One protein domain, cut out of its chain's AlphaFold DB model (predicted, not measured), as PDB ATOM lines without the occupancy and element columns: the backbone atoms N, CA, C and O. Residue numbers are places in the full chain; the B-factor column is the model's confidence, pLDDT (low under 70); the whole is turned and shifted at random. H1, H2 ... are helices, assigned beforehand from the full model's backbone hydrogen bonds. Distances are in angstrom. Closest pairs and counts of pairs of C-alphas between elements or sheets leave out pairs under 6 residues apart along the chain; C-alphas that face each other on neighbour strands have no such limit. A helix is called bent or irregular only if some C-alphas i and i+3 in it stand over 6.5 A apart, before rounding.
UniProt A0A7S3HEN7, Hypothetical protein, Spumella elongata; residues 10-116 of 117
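Overview. This is residues 10 to 116 of the 117 residues of the protein "Hypothetical protein" of Spumella elongata (UniProt A0A7S3HEN7). One very long helix, H1, bent partway, makes the length of this open frame; H2 folds back from its far end as a splayed helical hairpin with the arm H1b, and H3 slants back across the gap toward the bend. H1b, H2 and H3 thus outline a long, thin triangle with an empty middle, and residues 10 to 21 of the arm H1a stick out beyond it. The printed part has 107 residues, with three named helices in the order H1, H2, H3 and no named strand; the class is all helix. The whole is extended, with a radius of gyration of the C-alphas of 23.9 A and spans of 83 by 33 by 19 A.

Along the chain. Find C-alpha 10 at (23.020, -25.244, -8.210), where H1, residues 10 to 60, begins. By its hydrogen bonds it was assigned as one helix, but it is bent: C-alphas 31 and 34 are 7.2 A apart. Its arms are H1a, residues 10 to 31, 32.6 A long, and H1b, residues 34 to 60, 38.3 A long, which ends at C-alpha 60 at (25.332, -97.402, -15.941). Look next at H2, residues 67 to 89, 32.6 A long. H3, residues 96 to 114, is 26.7 A long and ends at C-alpha 114 at (31.145, -47.288, -15.610).

Arrangement. Start at the bend, where the lines of H1a and H1b stand at a steep tilt of 42 degrees. Go along H1b to its residues 56 to 60, which alone touch H2, at residues 70 to 77 of H2; the closest C-alphas are those of Leu 60 and Arg 70, 5.9 A apart. The two form a helical hairpin, at a shallow tilt of 23 degrees, opposite ways. H3 is close to H1b but not clearly touching it: the closest C-alphas, those of Leu 37 and Lys 102, are 7.9 A apart, at a steep tilt of 65 degrees, opposite ways. H3 and H1a are near each other, with 8 pairs of C-alphas within 10 A. H2 is apart from H1a and from H3. In H1b, H2 and H3 every O i to N i+4 pair is within hydrogen-bond range; in H1a 17 of 18 are.

Size, cuts and confidence. The C-alphas of Gly 10 and Gln 68, the two farthest apart, are 83.1 A from each other. The printed part has no cut, and both links, H1 to H2 and H2 to H3, are short. The mean pLDDT of the printed part is 83.0; look for values under 70 at residues 10 to 13, 90 to 101, 114 and 116.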
ATOM      1  N   GLY A  10      23.953 -24.121  -8.017       50.75
ATOM      2  CA  GLY A  10      23.020 -25.244  -8.210       50.75
ATOM      3  C   GLY A  10      23.569 -26.426  -9.024       50.75
ATOM      4  O   GLY A  10      23.110 -27.555  -8.851       50.75
ATOM      5  N   GLY A  11      24.547 -26.192  -9.905       56.56
ATOM      6  CA  GLY A  11      25.144 -27.240 -10.745       56.56
ATOM      7  C   GLY A  11      26.155 -28.113  -9.996       56.56
ATOM      8  O   GLY A  11      26.230 -29.320 -10.226       56.56
ATOM      9  N   THR A  12      26.887 -27.519  -9.056       58.62
ATOM     10  CA  THR A  12      27.967 -28.175  -8.305       58.62
ATOM     11  C   THR A  12      27.417 -29.129  -7.240       58.62
ATOM     12  O   THR A  12      27.890 -30.258  -7.114       58.62
ATOM     13  N   GLN A  13      26.344 -28.739  -6.542       64.69
ATOM     14  CA  GLN A  13      25.722 -29.569  -5.499       64.69
ATOM     15  C   GLN A  13      25.041 -30.833  -6.049       64.69
ATOM     16  O   GLN A  13      25.056 -31.888  -5.407       64.69
ATOM     17  N   ASP A  14      24.449 -30.756  -7.245       72.06
ATOM     18  CA  ASP A  14      23.783 -31.903  -7.875       72.06
ATOM     19  C   ASP A  14      24.802 -32.915  -8.438       72.06
ATOM     20  O   ASP A  14      24.570 -34.127  -8.413       72.06
ATOM     21  N   GLN A  15      25.970 -32.425  -8.871       71.56
ATOM     22  CA  GLN A  15      27.116 -33.237  -9.286       71.56
ATOM     23  C   GLN A  15      27.736 -33.983  -8.088       71.56
ATOM     24  O   GLN A  15      27.882 -35.206  -8.132       71.56
ATOM     25  N   GLU A  16      28.012 -33.289  -6.979       77.56
ATOM     26  CA  GLU A  16      28.572 -33.895  -5.758       77.56
ATOM     27  C   GLU A  16      27.641 -34.943  -5.138       77.56
ATOM     28  O   GLU A  16      28.082 -35.984  -4.639       77.56
ATOM     29  N   LYS A  17      26.325 -34.705  -5.183       79.75
ATOM     30  CA  LYS A  17      25.336 -35.668  -4.691       79.75
ATOM     31  C   LYS A  17      25.317 -36.943  -5.536       79.75
ATOM     32  O   LYS A  17      25.236 -38.031  -4.966       79.75
ATOM     33  N   LYS A  18      25.424 -36.832  -6.865       79.19
ATOM     34  CA  LYS A  18      25.530 -37.988  -7.773       79.19
ATOM     35  C   LYS A  18      26.813 -38.779  -7.530       79.19
ATOM     36  O   LYS A  18      26.746 -40.000  -7.426       79.19
ATOM     37  N   GLU A  19      27.947 -38.104  -7.355       79.19
ATOM     38  CA  GLU A  19      29.218 -38.769  -7.038       79.19
ATOM     39  C   GLU A  19      29.183 -39.498  -5.690       79.19
ATOM     40  O   GLU A  19      29.708 -40.607  -5.570       79.19
ATOM     41  N   ARG A  20      28.530 -38.916  -4.677       82.06
ATOM     42  CA  ARG A  20      28.385 -39.559  -3.365       82.06
ATOM     43  C   ARG A  20      27.520 -40.816  -3.436       82.06
ATOM     44  O   ARG A  20      27.931 -41.853  -2.925       82.06
ATOM     45  N   VAL A  21      26.378 -40.746  -4.120       82.06
ATOM     46  CA  VAL A  21      25.496 -41.909  -4.333       82.06
ATOM     47  C   VAL A  21      26.205 -42.997  -5.145       82.06
ATOM     48  O   VAL A  21      26.089 -44.174  -4.817       82.06
ATOM     49  N   ALA A  22      26.986 -42.622  -6.164       78.62
ATOM     50  CA  ALA A  22      27.779 -43.571  -6.941       78.62
ATOM     51  C   ALA A  22      28.859 -44.265  -6.090       78.62
ATOM     52  O   ALA A  22      29.022 -45.480  -6.190       78.62
ATOM     53  N   ARG A  23      29.556 -43.529  -5.208       80.00
ATOM     54  CA  ARG A  23      30.519 -44.123  -4.261       80.00
ATOM     55  C   ARG A  23      29.862 -45.069  -3.265       80.00
ATOM     56  O   ARG A  23      30.395 -46.147  -3.033       80.00
ATOM     57  N   GLU A  24      28.732 -44.681  -2.680       84.06
ATOM     58  CA  GLU A  24      27.999 -45.529  -1.730       84.06
ATOM     59  C   GLU A  24      27.501 -46.818  -2.404       84.06
ATOM     60  O   GLU A  24      27.625 -47.903  -1.836       84.06
ATOM     61  N   ALA A  25      27.020 -46.723  -3.648       77.62
ATOM     62  CA  ALA A  25      26.631 -47.883  -4.444       77.62
ATOM     63  C   ALA A  25      27.825 -48.798  -4.776       77.62
ATOM     64  O   ALA A  25      27.687 -50.019  -4.710       77.62
ATOM     65  N   MET A  26      28.997 -48.233  -5.093       76.19
ATOM     66  CA  MET A  26      30.223 -49.008  -5.330       76.19
ATOM     67  C   MET A  26      30.713 -49.716  -4.063       76.19
ATOM     68  O   MET A  26      30.988 -50.910  -4.116       76.19
ATOM     69  N   ALA A  27      30.744 -49.026  -2.921       81.19
ATOM     70  CA  ALA A  27      31.151 -49.622  -1.649       81.19
ATOM     71  C   ALA A  27      30.214 -50.773  -1.235       81.19
ATOM     72  O   ALA A  27      30.664 -51.861  -0.892       81.19
ATOM     73  N   SER A  28      28.897 -50.576  -1.366       81.38
ATOM     74  CA  SER A  28      27.919 -51.635  -1.086       81.38
ATOM     75  C   SER A  28      28.067 -52.845  -2.018       81.38
ATOM     76  O   SER A  28      27.717 -53.965  -1.632       81.38
ATOM     77  N   LEU A  29      28.538 -52.637  -3.250       76.50
ATOM     78  CA  LEU A  29      28.783 -53.711  -4.205       76.50
ATOM     79  C   LEU A  29      30.061 -54.486  -3.871       76.50
ATOM     80  O   LEU A  29      30.035 -55.714  -3.924       76.50
ATOM     81  N   GLU A  30      31.140 -53.794  -3.492       78.62
ATOM     82  CA  GLU A  30      32.386 -54.408  -3.006       78.62
ATOM     83  C   GLU A  30      32.118 -55.339  -1.819       78.62
ATOM     84  O   GLU A  30      32.551 -56.494  -1.829       78.62
ATOM     85  N   ASP A  31      31.310 -54.886  -0.857       83.56
ATOM     86  CA  ASP A  31      30.912 -55.683   0.308       83.56
ATOM     87  C   ASP A  31      30.103 -56.936  -0.081       83.56
ATOM     88  O   ASP A  31      30.177 -57.977   0.578       83.56
ATOM     89  N   SER A  32      29.338 -56.861  -1.176       81.56
ATOM     90  CA  SER A  32      28.477 -57.951  -1.658       81.56
ATOM     91  C   SER A  32      29.194 -58.926  -2.602       81.56
ATOM     92  O   SER A  32      28.727 -60.049  -2.813       81.56
ATOM     93  N   LEU A  33      30.329 -58.527  -3.178       81.25
ATOM     94  CA  LEU A  33      31.056 -59.288  -4.194       81.25
ATOM     95  C   LEU A  33      31.445 -60.715  -3.751       81.25
ATOM     96  O   LEU A  33      31.242 -61.642  -4.542       81.25
ATOM     97  N   PRO A  34      31.915 -60.967  -2.510       82.75
ATOM     98  CA  PRO A  34      32.194 -62.328  -2.049       82.75
ATOM     99  C   PRO A  34      30.963 -63.242  -2.086       82.75
ATOM    100  O   PRO A  34      31.076 -64.416  -2.431       82.75
ATOM    101  N   ILE A  35      29.780 -62.703  -1.776       85.94
ATOM    102  CA  ILE A  35      28.520 -63.458  -1.785       85.94
ATOM    103  C   ILE A  35      28.141 -63.817  -3.224       85.94
ATOM    104  O   ILE A  35      27.764 -64.960  -3.492       85.94
ATOM    105  N   PHE A  36      28.278 -62.878  -4.164       82.94
ATOM    106  CA  PHE A  36      28.030 -63.149  -5.583       82.94
ATOM    107  C   PHE A  36      28.970 -64.218  -6.133       82.94
ATOM    108  O   PHE A  36      28.511 -65.151  -6.789       82.94
ATOM    109  N   LEU A  37      30.263 -64.118  -5.824       83.56
ATOM    110  CA  LEU A  37      31.265 -65.101  -6.228       83.56
ATOM    111  C   LEU A  37      30.948 -66.496  -5.695       83.56
ATOM    112  O   LEU A  37      30.934 -67.454  -6.467       83.56
ATOM    113  N   GLN A  38      30.633 -66.597  -4.403       84.69
ATOM    114  CA  GLN A  38      30.237 -67.865  -3.800       84.69
ATOM    115  C   GLN A  38      28.973 -68.420  -4.467       84.69
ATOM    116  O   GLN A  38      28.931 -69.591  -4.821       84.69
ATOM    117  N   THR A  39      27.978 -67.569  -4.723       89.31
ATOM    118  CA  THR A  39      26.720 -67.977  -5.371       89.31
ATOM    119  C   THR A  39      26.961 -68.512  -6.784       89.31
ATOM    120  O   THR A  39      26.415 -69.548  -7.158       89.31
ATOM    121  N   ILE A  40      27.790 -67.830  -7.579       88.94
ATOM    122  CA  ILE A  40      28.148 -68.266  -8.937       88.94
ATOM    123  C   ILE A  40      28.875 -69.612  -8.891       88.94
ATOM    124  O   ILE A  40      28.582 -70.498  -9.701       88.94
ATOM    125  N   TRP A  41      29.799 -69.780  -7.943       88.88
ATOM    126  CA  TRP A  41      30.481 -71.050  -7.730       88.88
ATOM    127  C   TRP A  41      29.502 -72.163  -7.351       88.88
ATOM    128  O   TRP A  41      29.522 -73.215  -7.983       88.88
ATOM    129  N   ASP A  42      28.601 -71.924  -6.399       92.94
ATOM    130  CA  ASP A  42      27.622 -72.912  -5.938       92.94
ATOM    131  C   ASP A  42      26.686 -73.355  -7.073       92.94
ATOM    132  O   ASP A  42      26.429 -74.548  -7.247       92.94
ATOM    133  N   VAL A  43      26.224 -72.413  -7.904       95.12
ATOM    134  CA  VAL A  43      25.416 -72.717  -9.097       95.12
ATOM    135  C   VAL A  43      26.210 -73.554 -10.099       95.12
ATOM    136  O   VAL A  43      25.688 -74.536 -10.632       95.12
ATOM    137  N   SER A  44      27.473 -73.199 -10.337       93.50
ATOM    138  CA  SER A  44      28.351 -73.934 -11.254       93.50
ATOM    139  C   SER A  44      28.625 -75.352 -10.749       93.50
ATOM    140  O   SER A  44      28.537 -76.315 -11.510       93.50
ATOM    141  N   ALA A  45      28.901 -75.503  -9.454       93.81
ATOM    142  CA  ALA A  45      29.099 -76.795  -8.811       93.81
ATOM    143  C   ALA A  45      27.838 -77.667  -8.920       93.81
ATOM    144  O   ALA A  45      27.921 -78.833  -9.311       93.81
ATOM    145  N   MET A  46      26.660 -77.090  -8.670       96.69
ATOM    146  CA  MET A  46      25.380 -77.785  -8.806       96.69
ATOM    147  C   MET A  46      25.115 -78.261 -10.246       96.69
ATOM    148  O   MET A  46      24.618 -79.377 -10.441       96.69
ATOM    149  N   ASP A  47      25.444 -77.453 -11.258       97.06
ATOM    150  CA  ASP A  47      25.317 -77.845 -12.669       97.06
ATOM    151  C   ASP A  47      26.246 -79.019 -13.023       97.06
ATOM    152  O   ASP A  47      25.804 -80.022 -13.599       97.06
ATOM    153  N   ILE A  48      27.509 -78.946 -12.589       93.75
ATOM    154  CA  ILE A  48      28.493 -80.021 -12.761       93.75
ATOM    155  C   ILE A  48      27.974 -81.320 -12.131       93.75
ATOM    156  O   ILE A  48      27.952 -82.366 -12.788       93.75
ATOM    157  N   GLU A  49      27.509 -81.274 -10.881       94.75
ATOM    158  CA  GLU A  49      26.973 -82.443 -10.179       94.75
ATOM    159  C   GLU A  49      25.748 -83.039 -10.879       94.75
ATOM    160  O   GLU A  49      25.639 -84.263 -11.038       94.75
ATOM    161  N   THR A  50      24.826 -82.185 -11.322       97.25
ATOM    162  CA  THR A  50      23.596 -82.604 -12.003       97.25
ATOM    163  C   THR A  50      23.917 -83.283 -13.331       97.25
ATOM    164  O   THR A  50      23.401 -84.370 -13.626       97.25
ATOM    165  N   THR A  51      24.833 -82.699 -14.102       96.44
ATOM    166  CA  THR A  51      25.312 -83.264 -15.363       96.44
ATOM    167  C   THR A  51      25.997 -84.611 -15.139       96.44
ATOM    168  O   THR A  51      25.650 -85.598 -15.798       96.44
ATOM    169  N   LEU A  52      26.909 -84.702 -14.166       94.31
ATOM    170  CA  LEU A  52      27.605 -85.947 -13.832       94.31
ATOM    171  C   LEU A  52      26.635 -87.052 -13.413       94.31
ATOM    172  O   LEU A  52      26.770 -88.189 -13.874       94.31
ATOM    173  N   ARG A  53      25.627 -86.733 -12.595       95.25
ATOM    174  CA  ARG A  53      24.587 -87.686 -12.187       95.25
ATOM    175  C   ARG A  53      23.803 -88.207 -13.390       95.25
ATOM    176  O   ARG A  53      23.656 -89.418 -13.540       95.25
ATOM    177  N   SER A  54      23.356 -87.309 -14.270       97.00
ATOM    178  CA  SER A  54      22.606 -87.655 -15.485       97.00
ATOM    179  C   SER A  54      23.404 -88.572 -16.414       97.00
ATOM    180  O   SER A  54      22.899 -89.597 -16.877       97.00
ATOM    181  N   VAL A  55      24.673 -88.238 -16.667       94.38
ATOM    182  CA  VAL A  55      25.564 -89.045 -17.513       94.38
ATOM    183  C   VAL A  55      25.850 -90.401 -16.871       94.38
ATOM    184  O   VAL A  55      25.776 -91.425 -17.551       94.38
ATOM    185  N   THR A  56      26.123 -90.429 -15.567       95.12
ATOM    186  CA  THR A  56      26.376 -91.669 -14.822       95.12
ATOM    187  C   THR A  56      25.181 -92.612 -14.915       95.12
ATOM    188  O   THR A  56      25.343 -93.781 -15.262       95.12
ATOM    189  N   ASP A  57      23.968 -92.103 -14.710       95.19
ATOM    190  CA  ASP A  57      22.752 -92.902 -14.839       95.19
ATOM    191  C   ASP A  57      22.568 -93.446 -16.257       95.19
ATOM    192  O   ASP A  57      22.364 -94.649 -16.425       95.19
ATOM    193  N   LYS A  58      22.720 -92.604 -17.285       94.56
ATOM    194  CA  LYS A  58      22.614 -93.030 -18.692       94.56
ATOM    195  C   LYS A  58      23.625 -94.116 -19.049       94.56
ATOM    196  O   LYS A  58      23.293 -95.046 -19.772       94.56
ATOM    197  N   VAL A  59      24.854 -94.025 -18.548       93.88
ATOM    198  CA  VAL A  59      25.916 -94.987 -18.873       93.88
ATOM    199  C   VAL A  59      25.749 -96.302 -18.109       93.88
ATOM    200  O   VAL A  59      25.963 -97.374 -18.683       93.88
ATOM    201  N   LEU A  60      25.384 -96.235 -16.825       94.44
ATOM    202  CA  LEU A  60      25.332 -97.402 -15.941       94.44
ATOM    203  C   LEU A  60      24.005 -98.161 -16.014       94.44
ATOM    204  O   LEU A  60      23.996 -99.376 -15.811       94.44
ATOM    205  N   LYS A  61      22.896 -97.476 -16.311       94.06
ATOM    206  CA  LYS A  61      21.540 -98.049 -16.313       94.06
ATOM    207  C   LYS A  61      20.993 -98.313 -17.717       94.06
ATOM    208  O   LYS A  61      19.817 -98.629 -17.858       94.06
ATOM    209  N   ASP A  62      21.828 -98.233 -18.752       95.06
ATOM    210  CA  ASP A  62      21.430 -98.542 -20.128       95.06
ATOM    211  C   ASP A  62      21.045-100.025 -20.291       95.06
ATOM    212  O   ASP A  62      21.894-100.918 -20.418       95.06
ATOM    213  N   ILE A  63      19.740-100.300 -20.274       93.81
ATOM    214  CA  ILE A  63      19.196-101.653 -20.438       93.81
ATOM    215  C   ILE A  63      19.213-102.147 -21.887       93.81
ATOM    216  O   ILE A  63      19.009-103.339 -22.101       93.81
ATOM    217  N   SER A  64      19.506-101.280 -22.863       96.12
ATOM    218  CA  SER A  64      19.547-101.661 -24.281       96.12
ATOM    219  C   SER A  64      20.765-102.518 -24.651       96.12
ATOM    220  O   SER A  64      20.786-103.132 -25.715       96.12
ATOM    221  N   VAL A  65      21.771-102.608 -23.768       96.12
ATOM    222  CA  VAL A  65      23.001-103.385 -23.986       96.12
ATOM    223  C   VAL A  65      23.160-104.548 -22.991       96.12
ATOM    224  O   VAL A  65      22.666-104.477 -21.861       96.12
ATOM    225  N   PRO A  66      23.907-105.616 -23.348       97.44
ATOM    226  CA  PRO A  66      24.224-106.710 -22.429       97.44
ATOM    227  C   PRO A  66      24.957-106.250 -21.160       97.44
ATOM    228  O   PRO A  66      25.730-105.287 -21.169       97.44
ATOM    229  N   TRP A  67      24.779-106.984 -20.056       95.12
ATOM    230  CA  TRP A  67      25.328-106.608 -18.745       95.12
ATOM    231  C   TRP A  67      26.863-106.520 -18.729       95.12
ATOM    232  O   TRP A  67      27.428-105.688 -18.023       95.12
ATOM    233  N   GLN A  68      27.547-107.321 -19.547       96.69
ATOM    234  CA  GLN A  68      29.002-107.296 -19.693       96.69
ATOM    235  C   GLN A  68      29.480-105.953 -20.267       96.69
ATOM    236  O   GLN A  68      30.518-105.432 -19.853       96.69
ATOM    237  N   ILE A  69      28.710-105.363 -21.192       96.75
ATOM    238  CA  ILE A  69      28.994-104.040 -21.760       96.75
ATOM    239  C   ILE A  69      28.771-102.958 -20.704       96.75
ATOM    240  O   ILE A  69      29.649-102.110 -20.523       96.75
ATOM    241  N   ARG A  70      27.675-103.029 -19.931       96.12
ATOM    242  CA  ARG A  70      27.460-102.133 -18.778       96.12
ATOM    243  C   ARG A  70      28.607-102.212 -17.770       96.12
ATOM    244  O   ARG A  70      29.108-101.182 -17.331       96.12
ATOM    245  N   HIS A  71      29.085-103.415 -17.454       95.56
ATOM    246  CA  HIS A  71      30.199-103.607 -16.524       95.56
ATOM    247  C   HIS A  71      31.505-102.976 -17.037       95.56
ATOM    248  O   HIS A  71      32.218-102.312 -16.283       95.56
ATOM    249  N   ARG A  72      31.811-103.127 -18.334       97.62
ATOM    250  CA  ARG A  72      32.972-102.471 -18.964       97.62
ATOM    251  C   ARG A  72      32.856-100.945 -18.923       97.62
ATOM    252  O   ARG A  72      33.826-100.284 -18.556       97.62
ATOM    253  N   ARG A  73      31.673-100.395 -19.226       97.19
ATOM    254  CA  ARG A  73      31.385 -98.953 -19.119       97.19
ATOM    255  C   ARG A  73      31.568 -98.442 -17.686       97.19
ATOM    256  O   ARG A  73      32.242 -97.437 -17.490       97.19
ATOM    257  N   ALA A  74      31.071 -99.177 -16.688       96.25
ATOM    258  CA  ALA A  74      31.241 -98.840 -15.273       96.25
ATOM    259  C   ALA A  74      32.716 -98.790 -14.853       96.25
ATOM    260  O   ALA A  74      33.144 -97.862 -14.171       96.25
ATOM    261  N   ARG A  75      33.527 -99.755 -15.306       97.62
ATOM    262  CA  ARG A  75      34.974 -99.757 -15.044       97.62
ATOM    263  C   ARG A  75      35.698 -98.589 -15.708       97.62
ATOM    264  O   ARG A  75      36.576 -97.999 -15.081       97.62
ATOM    265  N   ALA A  76      35.337 -98.247 -16.944       96.69
ATOM    266  CA  ALA A  76      35.898 -97.088 -17.635       96.69
ATOM    267  C   ALA A  76      35.540 -95.780 -16.910       96.69
ATOM    268  O   ALA A  76      36.420 -94.966 -16.643       96.69
ATOM    269  N   MET A  77      34.277 -95.627 -16.506       95.38
ATOM    270  CA  MET A  77      33.798 -94.470 -15.748       95.38
ATOM    271  C   MET A  77      34.486 -94.348 -14.381       95.38
ATOM    272  O   MET A  77      34.920 -93.263 -14.014       95.38
ATOM    273  N   LEU A  78      34.686 -95.458 -13.662       95.75
ATOM    274  CA  LEU A  78      35.450 -95.466 -12.410       95.75
ATOM    275  C   LEU A  78      36.904 -95.019 -12.618       95.75
ATOM    276  O   LEU A  78      37.460 -94.313 -11.779       95.75
ATOM    277  N   ARG A  79      37.536 -95.429 -13.724       97.06
ATOM    278  CA  ARG A  79      38.894 -94.988 -14.061       97.06
ATOM    279  C   ARG A  79      38.938 -93.487 -14.344       97.06
ATOM    280  O   ARG A  79      39.834 -92.826 -13.835       97.06
ATOM    281  N   LEU A  80      37.968 -92.960 -15.093       94.44
ATOM    282  CA  LEU A  80      37.848 -91.524 -15.356       94.44
ATOM    283  C   LEU A  80      37.656 -90.725 -14.058       94.44
ATOM    284  O   LEU A  80      38.381 -89.767 -13.822       94.44
ATOM    285  N   ALA A  81      36.745 -91.162 -13.184       92.81
ATOM    286  CA  ALA A  81      36.478 -90.494 -11.910       92.81
ATOM    287  C   ALA A  81      37.712 -90.453 -10.995       92.81
ATOM    288  O   ALA A  81      37.948 -89.456 -10.318       92.81
ATOM    289  N   ARG A  82      38.525 -91.518 -10.993       95.31
ATOM    290  CA  ARG A  82      39.808 -91.533 -10.274       95.31
ATOM    291  C   ARG A  82      40.770 -90.494 -10.835       95.31
ATOM    292  O   ARG A  82      41.294 -89.728 -10.051       95.31
ATOM    293  N   ILE A  83      40.919 -90.404 -12.159       94.38
ATOM    294  CA  ILE A  83      41.769 -89.380 -12.790       94.38
ATOM    295  C   ILE A  83      41.314 -87.974 -12.388       94.38
ATOM    296  O   ILE A  83      42.142 -87.172 -11.983       94.38
ATOM    297  N   PHE A  84      40.012 -87.682 -12.450       90.62
ATOM    298  CA  PHE A  84      39.486 -86.370 -12.051       90.62
ATOM    299  C   PHE A  84      39.766 -86.054 -10.586       90.62
ATOM    300  O   PHE A  84      40.232 -84.962 -10.279       90.62
ATOM    301  N   ARG A  85      39.522 -87.012  -9.687       90.44
ATOM    302  CA  ARG A  85      39.815 -86.838  -8.264       90.44
ATOM    303  C   ARG A  85      41.308 -86.641  -8.024       90.44
ATOM    304  O   ARG A  85      41.670 -85.754  -7.269       90.44
ATOM    305  N   ASP A  86      42.146 -87.459  -8.648       91.06
ATOM    306  CA  ASP A  86      43.589 -87.401  -8.459       91.06
ATOM    307  C   ASP A  86      44.114 -86.041  -8.955       91.06
ATOM    308  O   ASP A  86      44.830 -85.381  -8.217       91.06
ATOM    309  N   VAL A  87      43.670 -85.553 -10.124       88.44
ATOM    310  CA  VAL A  87      43.989 -84.199 -10.622       88.44
ATOM    311  C   VAL A  87      43.481 -83.111  -9.674       88.44
ATOM    312  O   VAL A  87      44.240 -82.208  -9.341       88.44
ATOM    313  N   GLY A  88      42.243 -83.214  -9.185       83.38
ATOM    314  CA  GLY A  88      41.686 -82.260  -8.218       83.38
ATOM    315  C   GLY A  88      42.386 -82.273  -6.854       83.38
ATOM    316  O   GLY A  88      42.301 -81.304  -6.113       83.38
ATOM    317  N   GLN A  89      43.104 -83.346  -6.515       81.12
ATOM    318  CA  GLN A  89      43.925 -83.437  -5.303       81.12
ATOM    319  C   GLN A  89      45.348 -82.895  -5.491       81.12
ATOM    320  O   GLN A  89      46.022 -82.640  -4.495       81.12
ATOM    321  N   VAL A  90      45.820 -82.709  -6.732       67.31
ATOM    322  CA  VAL A  90      47.135 -82.094  -7.010       67.31
ATOM    323  C   VAL A  90      47.135 -80.592  -6.683       67.31
ATOM    324  O   VAL A  90      48.205 -79.997  -6.567       67.31
ATOM    325  N   GLU A  91      45.973 -79.979  -6.432       58.16
ATOM    326  CA  GLU A  91      45.869 -78.604  -5.932       58.16
ATOM    327  C   GLU A  91      46.298 -78.478  -4.458       58.16
ATOM    328  O   GLU A  91      45.514 -78.208  -3.548       58.16
ATOM    329  N   HIS A  92      47.602 -78.581  -4.220       51.91
ATOM    330  CA  HIS A  92      48.236 -77.807  -3.164       51.91
ATOM    331  C   HIS A  92      48.320 -76.335  -3.612       51.91
ATOM    332  O   HIS A  92      49.301 -75.897  -4.198       51.91
ATOM    333  N   THR A  93      47.248 -75.594  -3.330       53.56
ATOM    334  CA  THR A  93      47.282 -74.213  -2.808       53.56
ATOM    335  C   THR A  93      48.150 -73.187  -3.558       53.56
ATOM    336  O   THR A  93      48.960 -72.505  -2.936       53.56
ATOM    337  N   ASP A  94      47.931 -72.979  -4.859       56.56
ATOM    338  CA  ASP A  94      48.263 -71.686  -5.478       56.56
ATOM    339  C   ASP A  94      46.988 -70.853  -5.676       56.56
ATOM    340  O   ASP A  94      46.401 -70.769  -6.754       56.56
ATOM    341  N   LEU A  95      46.537 -70.235  -4.581       57.34
ATOM    342  CA  LEU A  95      45.399 -69.314  -4.580       57.34
ATOM    343  C   LEU A  95      45.697 -68.001  -5.332       57.34
ATOM    344  O   LEU A  95      44.801 -67.164  -5.439       57.34
ATOM    345  N   SER A  96      46.908 -67.799  -5.878       59.94
ATOM    346  CA  SER A  96      47.194 -66.625  -6.718       59.94
ATOM    347  C   SER A  96      46.294 -66.584  -7.957       59.94
ATOM    348  O   SER A  96      45.820 -65.517  -8.340       59.94
ATOM    349  N   GLN A  97      45.952 -67.751  -8.516       58.16
ATOM    350  CA  GLN A  97      45.004 -67.894  -9.626       58.16
ATOM    351  C   GLN A  97      43.571 -67.537  -9.203       58.16
ATOM    352  O   GLN A  97      42.858 -66.862  -9.943       58.16
ATOM    353  N   ALA A  98      43.155 -67.927  -7.992       61.03
ATOM    354  CA  ALA A  98      41.849 -67.558  -7.445       61.03
ATOM    355  C   ALA A  98      41.749 -66.042  -7.193       61.03
ATOM    356  O   ALA A  98      40.717 -65.433  -7.473       61.03
ATOM    357  N   SER A  99      42.845 -65.416  -6.746       63.41
ATOM    358  CA  SER A  99      42.954 -63.956  -6.647       63.41
ATOM    359  C   SER A  99      42.875 -63.286  -8.019       63.41
ATOM    360  O   SER A  99      42.197 -62.272  -8.152       63.41
ATOM    361  N   ALA A 100      43.509 -63.855  -9.047       69.06
ATOM    362  CA  ALA A 100      43.444 -63.331 -10.411       69.06
ATOM    363  C   ALA A 100      42.033 -63.452 -11.014       69.06
ATOM    364  O   ALA A 100      41.558 -62.525 -11.662       69.06
ATOM    365  N   ALA A 101      41.328 -64.560 -10.764       69.38
ATOM    366  CA  ALA A 101      39.943 -64.738 -11.196       69.38
ATOM    367  C   ALA A 101      38.986 -63.760 -10.493       69.38
ATOM    368  O   ALA A 101      38.141 -63.152 -11.151       69.38
ATOM    369  N   LYS A 102      39.154 -63.560  -9.175       71.75
ATOM    370  CA  LYS A 102      38.432 -62.528  -8.413       71.75
ATOM    371  C   LYS A 102      38.683 -61.143  -9.003       71.75
ATOM    372  O   LYS A 102      37.729 -60.424  -9.279       71.75
ATOM    373  N   GLN A 103      39.947 -60.813  -9.254       78.38
ATOM    374  CA  GLN A 103      40.345 -59.508  -9.766       78.38
ATOM    375  C   GLN A 103      39.815 -59.245 -11.182       78.38
ATOM    376  O   GLN A 103      39.250 -58.186 -11.426       78.38
ATOM    377  N   HIS A 104      39.901 -60.208 -12.103       78.56
ATOM    378  CA  HIS A 104      39.319 -60.050 -13.440       78.56
ATOM    379  C   HIS A 104      37.799 -59.867 -13.398       78.56
ATOM    380  O   HIS A 104      37.248 -59.112 -14.200       78.56
ATOM    381  N   LEU A 105      37.108 -60.553 -12.480       76.06
ATOM    382  CA  LEU A 105      35.670 -60.366 -12.321       76.06
ATOM    383  C   LEU A 105      35.347 -58.975 -11.762       76.06
ATOM    384  O   LEU A 105      34.438 -58.324 -12.271       76.06
ATOM    385  N   GLU A 106      36.097 -58.514 -10.758       76.50
ATOM    386  CA  GLU A 106      35.984 -57.153 -10.223       76.50
ATOM    387  C   GLU A 106      36.194 -56.118 -11.336       76.50
ATOM    388  O   GLU A 106      35.324 -55.280 -11.564       76.50
ATOM    389  N   GLU A 107      37.287 -56.217 -12.095       82.00
ATOM    390  CA  GLU A 107      37.616 -55.307 -13.199       82.00
ATOM    391  C   GLU A 107      36.519 -55.271 -14.276       82.00
ATOM    392  O   GLU A 107      36.103 -54.191 -14.708       82.00
ATOM    393  N   ALA A 108      35.998 -56.435 -14.675       81.25
ATOM    394  CA  ALA A 108      34.905 -56.526 -15.639       81.25
ATOM    395  C   ALA A 108      33.608 -55.894 -15.107       81.25
ATOM    396  O   ALA A 108      32.895 -55.211 -15.848       81.25
ATOM    397  N   LEU A 109      33.307 -56.088 -13.819       76.00
ATOM    398  CA  LEU A 109      32.122 -55.532 -13.175       76.00
ATOM    399  C   LEU A 109      32.206 -54.004 -13.060       76.00
ATOM    400  O   LEU A 109      31.247 -53.314 -13.413       76.00
ATOM    401  N   TYR A 110      33.356 -53.463 -12.647       74.94
ATOM    402  CA  TYR A 110      33.586 -52.015 -12.638       74.94
ATOM    403  C   TYR A 110      33.486 -51.411 -14.039       74.94
ATOM    404  O   TYR A 110      32.871 -50.355 -14.197       74.94
ATOM    405  N   GLY A 111      34.046 -52.077 -15.054       81.00
ATOM    406  CA  GLY A 111      33.929 -51.654 -16.451       81.00
ATOM    407  C   GLY A 111      32.469 -51.545 -16.897       81.00
ATOM    408  O   GLY A 111      32.044 -50.496 -17.377       81.00
ATOM    409  N   ALA A 112      31.670 -52.582 -16.639       76.38
ATOM    410  CA  ALA A 112      30.260 -52.626 -17.025       76.38
ATOM    411  C   ALA A 112      29.386 -51.574 -16.316       76.38
ATOM    412  O   ALA A 112      28.417 -51.081 -16.895       76.38
ATOM    413  N   ILE A 113      29.708 -51.232 -15.064       73.19
ATOM    414  CA  ILE A 113      28.992 -50.195 -14.305       73.19
ATOM    415  C   ILE A 113      29.365 -48.804 -14.815       73.19
ATOM    416  O   ILE A 113      28.486 -47.963 -14.996       73.19
ATOM    417  N   LYS A 114      30.650 -48.571 -15.103       69.50
ATOM    418  CA  LYS A 114      31.145 -47.288 -15.610       69.50
ATOM    419  C   LYS A 114      30.662 -46.982 -17.031       69.50
ATOM    420  O   LYS A 114      30.459 -45.823 -17.351       69.50
ATOM    421  N   GLU A 115      30.454 -47.996 -17.868       71.06
ATOM    422  CA  GLU A 115      29.886 -47.828 -19.217       71.06
ATOM    423  C   GLU A 115      28.378 -47.512 -19.222       71.06
ATOM    424  O   GLU A 115      27.837 -47.120 -20.256       71.06
ATOM    425  N   ARG A 116      27.680 -47.695 -18.090       57.28
ATOM    426  CA  ARG A 116      26.227 -47.471 -17.958       57.28
ATOM    427  C   ARG A 116      25.841 -46.208 -17.179       57.28
ATOM    428  O   ARG A 116      24.644 -45.918 -17.120       57.28
TER     429      ARG A 116